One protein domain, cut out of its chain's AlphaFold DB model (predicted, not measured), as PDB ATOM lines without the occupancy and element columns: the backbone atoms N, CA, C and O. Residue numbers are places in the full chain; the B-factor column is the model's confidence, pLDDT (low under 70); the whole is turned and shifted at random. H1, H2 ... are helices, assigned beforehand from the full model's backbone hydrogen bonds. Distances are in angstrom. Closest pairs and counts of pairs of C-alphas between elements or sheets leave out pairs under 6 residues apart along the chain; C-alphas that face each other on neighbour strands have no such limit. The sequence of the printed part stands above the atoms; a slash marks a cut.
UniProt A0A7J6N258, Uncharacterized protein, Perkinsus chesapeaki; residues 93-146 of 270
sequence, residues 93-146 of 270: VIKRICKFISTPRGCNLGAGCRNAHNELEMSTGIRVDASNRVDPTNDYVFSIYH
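What this domain is: This is residues 93 to 146 of the 270 residues of an uncharacterized protein of Perkinsus chesapeaki (UniProt A0A7J6N258). There is little regular structure here: a broad open loop of chain, residues 93 to 118, comes round to a short helix, H1, and a winding strand-free link, residues 125 to 138, leads away to a second short helix, H2, at the far end of the long axis. The printed part has 54 residues with two named helices, H1 then H2, and no named strand; the class is all helix, though the named elements hold only 14 residues. The whole is only just loose, close to compact, with a radius of gyration of the C-alphas of 12.1 A, and flat, spanning 35 by 25 by 13 A.

How they stand to each other: H2, residues 139 to 146, and H1, residues 119 to 124, are apart. In H1 every O i to N i+4 pair is within hydrogen-bond range; in H2, 2 of 4 are.

Where its parts are: H2 measures 10.4 A and ends with C-alpha 146 at (-19.522, -68.106, -17.031). H1 measures 8.5 A from C-alpha 119 at (-0.399, -40.019, -6.453).

The domain as a whole: The C-alphas farthest apart, of Ser 102 and His 146, are 35.9 A apart. The printed part has no cut. The link from H1 to H2 is long, 14 residues. pLDDT is under 70 at residues 93, 126 and 128 to 146.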
ATOM      1  N   VAL A  93       4.477 -49.703 -14.287       63.19
ATOM      2  CA  VAL A  93       4.146 -48.736 -13.234       63.19
ATOM      3  C   VAL A  93       3.430 -47.552 -13.862       63.19
ATOM      4  O   VAL A  93       3.927 -46.962 -14.829       63.19
ATOM      5  N   ILE A  94       2.231 -47.269 -13.373       79.75
ATOM      6  CA  ILE A  94       1.347 -46.249 -13.910       79.75
ATOM      7  C   ILE A  94       2.100 -44.912 -13.967       79.75
ATOM      8  O   ILE A  94       2.343 -44.273 -12.956       79.75
ATOM      9  N   LYS A  95       2.525 -44.496 -15.167       82.75
ATOM     10  CA  LYS A  95       3.546 -43.438 -15.306       82.75
ATOM     11  C   LYS A  95       3.018 -42.015 -15.141       82.75
ATOM     12  O   LYS A  95       3.812 -41.080 -15.143       82.75
ATOM     13  N   ARG A  96       1.699 -41.826 -15.173       92.31
ATOM     14  CA  ARG A  96       1.065 -40.501 -15.196       92.31
ATOM     15  C   ARG A  96      -0.282 -40.547 -14.496       92.31
ATOM     16  O   ARG A  96      -0.992 -41.547 -14.608       92.31
ATOM     17  N   ILE A  97      -0.652 -39.432 -13.879       94.12
ATOM     18  CA  ILE A  97      -1.996 -39.197 -13.351       94.12
ATOM     19  C   ILE A  97      -3.000 -39.104 -14.509       94.12
ATOM     20  O   ILE A  97      -2.716 -38.574 -15.589       94.12
ATOM     21  N   CYS A  98      -4.185 -39.671 -14.311       95.25
ATOM     22  CA  CYS A  98      -5.289 -39.627 -15.245       95.25
ATOM     23  C   CYS A  98      -5.745 -38.186 -15.433       95.25
ATOM     24  O   CYS A  98      -6.255 -37.561 -14.514       95.25
ATOM     25  N   LYS A  99      -5.648 -37.676 -16.663       96.88
ATOM     26  CA  LYS A  99      -6.101 -36.321 -17.006       96.88
ATOM     27  C   LYS A  99      -7.575 -36.055 -16.652       96.88
ATOM     28  O   LYS A  99      -7.960 -34.908 -16.482       96.88
ATOM     29  N   PHE A 100      -8.400 -37.100 -16.576       95.31
ATOM     30  CA  PHE A 100      -9.839 -36.976 -16.342       95.31
ATOM     31  C   PHE A 100     -10.248 -37.118 -14.873       95.31
ATOM     32  O   PHE A 100     -11.408 -36.862 -14.566       95.31
ATOM     33  N   ILE A 101      -9.336 -37.487 -13.964       95.50
ATOM     34  CA  ILE A 101      -9.709 -37.683 -12.556       95.50
ATOM     35  C   ILE A 101     -10.111 -36.374 -11.872       95.50
ATOM     36  O   ILE A 101     -11.024 -36.370 -11.061       95.50
ATOM     37  N   SER A 102      -9.490 -35.258 -12.260       93.94
ATOM     38  CA  SER A 102      -9.797 -33.927 -11.731       93.94
ATOM     39  C   SER A 102     -10.986 -33.254 -12.419       93.94
ATOM     40  O   SER A 102     -11.353 -32.137 -12.060       93.94
ATOM     41  N   THR A 103     -11.579 -33.880 -13.442       94.94
ATOM     42  CA  THR A 103     -12.794 -33.330 -14.049       94.94
ATOM     43  C   THR A 103     -13.974 -33.552 -13.107       94.94
ATOM     44  O   THR A 103     -14.027 -34.594 -12.458       94.94
ATOM     45  N   PRO A 104     -14.967 -32.649 -13.060       94.06
ATOM     46  CA  PRO A 104     -16.140 -32.822 -12.196       94.06
ATOM     47  C   PRO A 104     -16.935 -34.100 -12.511       94.06
ATOM     48  O   PRO A 104     -17.693 -34.582 -11.679       94.06
ATOM     49  N   ARG A 105     -16.749 -34.671 -13.709       93.12
ATOM     50  CA  ARG A 105     -17.345 -35.946 -14.123       93.12
ATOM     51  C   ARG A 105     -16.514 -37.177 -13.719       93.12
ATOM     52  O   ARG A 105     -17.031 -38.287 -13.764       93.12
ATOM     53  N   GLY A 106     -15.249 -36.995 -13.341       92.94
ATOM     54  CA  GLY A 106     -14.309 -38.072 -13.047       92.94
ATOM     55  C   GLY A 106     -13.868 -38.872 -14.279       92.94
ATOM     56  O   GLY A 106     -14.202 -38.572 -15.431       92.94
ATOM     57  N   CYS A 107     -13.068 -39.917 -14.048       94.00
ATOM     58  CA  CYS A 107     -12.640 -40.810 -15.119       94.00
ATOM     59  C   CYS A 107     -13.728 -41.839 -15.451       94.00
ATOM     60  O   CYS A 107     -13.982 -42.756 -14.675       94.00
ATOM     61  N   ASN A 108     -14.278 -41.768 -16.665       90.44
ATOM     62  CA  ASN A 108     -15.294 -42.717 -17.142       90.44
ATOM     63  C   ASN A 108     -14.804 -44.178 -17.235       90.44
ATOM     64  O   ASN A 108     -15.617 -45.077 -17.415       90.44
ATOM     65  N   LEU A 109     -13.488 -44.423 -17.177       83.69
ATOM     66  CA  LEU A 109     -12.924 -45.776 -17.235       83.69
ATOM     67  C   LEU A 109     -12.866 -46.458 -15.861       83.69
ATOM     68  O   LEU A 109     -12.598 -47.657 -15.819       83.69
ATOM     69  N   GLY A 110     -13.077 -45.721 -14.761       85.25
ATOM     70  CA  GLY A 110     -13.005 -46.256 -13.398       85.25
ATOM     71  C   GLY A 110     -11.730 -47.072 -13.158       85.25
ATOM     72  O   GLY A 110     -10.636 -46.681 -13.574       85.25
ATOM     73  N   ALA A 111     -11.885 -48.263 -12.579       79.31
ATOM     74  CA  ALA A 111     -10.806 -49.228 -12.362       79.31
ATOM     75  C   ALA A 111     -10.118 -49.713 -13.661       79.31
ATOM     76  O   ALA A 111      -9.046 -50.305 -13.619       79.31
ATOM     77  N   GLY A 112     -10.680 -49.464 -14.846       74.50
ATOM     78  CA  GLY A 112     -10.063 -49.776 -16.141       74.50
ATOM     79  C   GLY A 112      -9.053 -48.730 -16.640       74.50
ATOM     80  O   GLY A 112      -8.377 -48.958 -17.647       74.50
ATOM     81  N   CYS A 113      -8.922 -47.579 -15.973       86.12
ATOM     82  CA  CYS A 113      -8.123 -46.452 -16.458       86.12
ATOM     83  C   CYS A 113      -6.611 -46.725 -16.466       86.12
ATOM     84  O   CYS A 113      -6.004 -46.940 -15.428       86.12
ATOM     85  N   ARG A 114      -5.935 -46.635 -17.617       85.75
ATOM     86  CA  ARG A 114      -4.478 -46.896 -17.718       85.75
ATOM     87  C   ARG A 114      -3.570 -45.911 -16.959       85.75
ATOM     88  O   ARG A 114      -2.364 -46.139 -16.920       85.75
ATOM     89  N   ASN A 115      -4.124 -44.824 -16.434       91.69
ATOM     90  CA  ASN A 115      -3.409 -43.764 -15.732       91.69
ATOM     91  C   ASN A 115      -3.847 -43.729 -14.261       91.69
ATOM     92  O   ASN A 115      -4.926 -44.216 -13.937       91.69
ATOM     93  N   ALA A 116      -3.036 -43.129 -13.395       93.00
ATOM     94  CA  ALA A 116      -3.220 -43.186 -11.949       93.00
ATOM     95  C   ALA A 116      -4.331 -42.224 -11.531       93.00
ATOM     96  O   ALA A 116      -4.365 -41.084 -11.993       93.00
ATOM     97  N   HIS A 117      -5.257 -42.655 -10.687       93.56
ATOM     98  CA  HIS A 117      -6.300 -41.790 -10.139       93.56
ATOM     99  C   HIS A 117      -5.824 -41.006  -8.915       93.56
ATOM    100  O   HIS A 117      -6.383 -39.961  -8.603       93.56
ATOM    101  N   ASN A 118      -4.745 -41.441  -8.273       92.56
ATOM    102  CA  ASN A 118      -4.109 -40.699  -7.193       92.56
ATOM    103  C   ASN A 118      -2.574 -40.829  -7.268       92.56
ATOM    104  O   ASN A 118      -2.021 -41.590  -8.061       92.56
ATOM    105  N   GLU A 119      -1.867 -40.048  -6.459       91.38
ATOM    106  CA  GLU A 119      -0.399 -40.019  -6.453       91.38
ATOM    107  C   GLU A 119       0.224 -41.289  -5.841       91.38
ATOM    108  O   GLU A 119       1.322 -41.706  -6.219       91.38
ATOM    109  N   LEU A 120      -0.518 -41.970  -4.962       86.81
ATOM    110  CA  LEU A 120      -0.123 -43.259  -4.396       86.81
ATOM    111  C   LEU A 120      -0.084 -44.349  -5.482       86.81
ATOM    112  O   LEU A 120       0.876 -45.110  -5.561       86.81
ATOM    113  N   GLU A 121      -1.060 -44.367  -6.391       88.00
ATOM    114  CA  GLU A 121      -1.090 -45.258  -7.554       88.00
ATOM    115  C   GLU A 121       0.045 -44.970  -8.539       88.00
ATOM    116  O   GLU A 121       0.596 -45.890  -9.147       88.00
ATOM    117  N   MET A 122       0.410 -43.696  -8.702       88.88
ATOM    118  CA  MET A 122       1.513 -43.298  -9.579       88.88
ATOM    119  C   MET A 122       2.873 -43.729  -9.015       88.88
ATOM    120  O   MET A 122       3.719 -44.217  -9.761       88.88
ATOM    121  N   SER A 123       3.086 -43.556  -7.708       85.12
ATOM    122  CA  SER A 123       4.359 -43.861  -7.038       85.12
ATOM    123  C   SER A 123       4.574 -45.358  -6.823       85.12
ATOM    124  O   SER A 123       5.668 -45.865  -7.070       85.12
ATOM    125  N   THR A 124       3.536 -46.084  -6.413       77.19
ATOM    126  CA  THR A 124       3.621 -47.537  -6.195       77.19
ATOM    127  C   THR A 124       3.508 -48.323  -7.498       77.19
ATOM    128  O   THR A 124       3.997 -49.448  -7.593       77.19
ATOM    129  N   GLY A 125       2.844 -47.755  -8.513       75.50
ATOM    130  CA  GLY A 125       2.425 -48.494  -9.701       75.50
ATOM    131  C   GLY A 125       1.356 -49.548  -9.415       75.50
ATOM    132  O   GLY A 125       1.047 -50.341 -10.306       75.50
ATOM    133  N   ILE A 126       0.820 -49.569  -8.194       68.44
ATOM    134  CA  ILE A 126      -0.189 -50.499  -7.707       68.44
ATOM    135  C   ILE A 126      -1.467 -49.697  -7.506       68.44
ATOM    136  O   ILE A 126      -1.449 -48.601  -6.951       68.44
ATOM    137  N   ARG A 127      -2.592 -50.235  -7.963       73.00
ATOM    138  CA  ARG A 127      -3.878 -49.582  -7.745       73.00
ATOM    139  C   ARG A 127      -4.386 -49.873  -6.342       73.00
ATOM    140  O   ARG A 127      -4.549 -51.038  -5.986       73.00
ATOM    141  N   VAL A 128      -4.593 -48.809  -5.574       60.50
ATOM    142  CA  VAL A 128      -4.965 -48.855  -4.150       60.50
ATOM    143  C   VAL A 128      -6.399 -49.373  -4.008       60.50
ATOM    144  O   VAL A 128      -6.691 -50.182  -3.130       60.50
ATOM    145  N   ASP A 129      -7.249 -49.033  -4.978       54.03
ATOM    146  CA  ASP A 129      -8.620 -49.516  -5.075       54.03
ATOM    147  C   ASP A 129      -8.632 -50.796  -5.938       54.03
ATOM    148  O   ASP A 129      -8.930 -50.794  -7.136       54.03
ATOM    149  N   ALA A 130      -8.172 -51.895  -5.333       41.81
ATOM    150  CA  ALA A 130      -8.379 -53.298  -5.724       41.81
ATOM    151  C   ALA A 130      -8.124 -53.746  -7.185       41.81
ATOM    152  O   ALA A 130      -8.512 -54.850  -7.541       41.81
ATOM    153  N   SER A 131      -7.449 -53.008  -8.062       41.00
ATOM    154  CA  SER A 131      -7.551 -53.263  -9.518       41.00
ATOM    155  C   SER A 131      -6.352 -53.950 -10.180       41.00
ATOM    156  O   SER A 131      -6.049 -53.706 -11.351       41.00
ATOM    157  N   ASN A 132      -5.748 -54.895  -9.451       40.41
ATOM    158  CA  ASN A 132      -5.310 -56.168 -10.045       40.41
ATOM    159  C   ASN A 132      -6.297 -57.315  -9.771       40.41
ATOM    160  O   ASN A 132      -6.209 -58.353 -10.432       40.41
ATOM    161  N   ARG A 133      -7.269 -57.140  -8.861       40.22
ATOM    162  CA  ARG A 133      -8.474 -57.955  -8.923       40.22
ATOM    163  C   ARG A 133      -9.267 -57.427 -10.102       40.22
ATOM    164  O   ARG A 133      -9.672 -56.271 -10.170       40.22
ATOM    165  N   VAL A 134      -9.430 -58.308 -11.071       41.09
ATOM    166  CA  VAL A 134     -10.697 -58.434 -11.765       41.09
ATOM    167  C   VAL A 134     -11.813 -58.086 -10.774       41.09
ATOM    168  O   VAL A 134     -12.027 -58.830  -9.823       41.09
ATOM    169  N   ASP A 135     -12.444 -56.928 -10.932       38.91
ATOM    170  CA  ASP A 135     -13.618 -56.589 -10.142       38.91
ATOM    171  C   ASP A 135     -14.709 -57.610 -10.512       38.91
ATOM    172  O   ASP A 135     -15.074 -57.692 -11.687       38.91
ATOM    173  N   PRO A 136     -15.184 -58.440  -9.567       40.00
ATOM    174  CA  PRO A 136     -16.182 -59.457  -9.867       40.00
ATOM    175  C   PRO A 136     -17.563 -58.856 -10.166       40.00
ATOM    176  O   PRO A 136     -18.373 -59.517 -10.809       40.00
ATOM    177  N   THR A 137     -17.817 -57.609  -9.751       38.66
ATOM    178  CA  THR A 137     -19.025 -56.842 -10.106       38.66
ATOM    179  C   THR A 137     -18.868 -56.056 -11.404       38.66
ATOM    180  O   THR A 137     -19.855 -55.644 -12.014       38.66
ATOM    181  N   ASN A 138     -17.634 -55.904 -11.892       42.56
ATOM    182  CA  ASN A 138     -17.394 -55.527 -13.272       42.56
ATOM    183  C   ASN A 138     -17.720 -56.750 -14.136       42.56
ATOM    184  O   ASN A 138     -16.872 -57.613 -14.390       42.56
ATOM    185  N   ASP A 139     -18.979 -56.797 -14.584       45.88
ATOM    186  CA  ASP A 139     -19.569 -57.788 -15.497       45.88
ATOM    187  C   ASP A 139     -18.615 -58.217 -16.619       45.88
ATOM    188  O   ASP A 139     -18.682 -59.339 -17.113       45.88
ATOM    189  N   TYR A 140     -17.685 -57.342 -17.006       44.88
ATOM    190  CA  TYR A 140     -16.671 -57.574 -18.019       44.88
ATOM    191  C   TYR A 140     -15.843 -58.845 -17.830       44.88
ATOM    192  O   TYR A 140     -15.448 -59.416 -18.836       44.88
ATOM    193  N   VAL A 141     -15.558 -59.306 -16.607       44.75
ATOM    194  CA  VAL A 141     -14.712 -60.500 -16.415       44.75
ATOM    195  C   VAL A 141     -15.476 -61.712 -15.899       44.75
ATOM    196  O   VAL A 141     -15.171 -62.825 -16.314       44.75
ATOM    197  N   PHE A 142     -16.517 -61.545 -15.083       42.66
ATOM    198  CA  PHE A 142     -17.391 -62.678 -14.748       42.66
ATOM    199  C   PHE A 142     -18.139 -63.200 -15.994       42.66
ATOM    200  O   PHE A 142     -18.283 -64.415 -16.160       42.66
ATOM    201  N   SER A 143     -18.489 -62.319 -16.945       50.09
ATOM    202  CA  SER A 143     -19.024 -62.724 -18.259       50.09
ATOM    203  C   SER A 143     -18.011 -63.445 -19.162       50.09
ATOM    204  O   SER A 143     -18.434 -64.200 -20.037       50.09
ATOM    205  N   ILE A 144     -16.697 -63.284 -18.931       48.75
ATOM    206  CA  ILE A 144     -15.634 -64.029 -19.639       48.75
ATOM    207  C   ILE A 144     -15.633 -65.506 -19.233       48.75
ATOM    208  O   ILE A 144     -15.319 -66.357 -20.061       48.75
ATOM    209  N   TYR A 145     -15.975 -65.820 -17.979       45.03
ATOM    210  CA  TYR A 145     -15.784 -67.164 -17.421       45.03
ATOM    211  C   TYR A 145     -17.067 -67.999 -17.297       45.03
ATOM    212  O   TYR A 145     -16.974 -69.224 -17.291       45.03
ATOM    213  N   HIS A 146     -18.256 -67.383 -17.250       46.75
ATOM    214  CA  HIS A 146     -19.522 -68.106 -17.031       46.75
ATOM    215  C   HIS A 146     -20.448 -68.220 -18.250       46.75
ATOM    216  O   HIS A 146     -21.542 -68.771 -18.133       46.75
TER     217      HIS A 146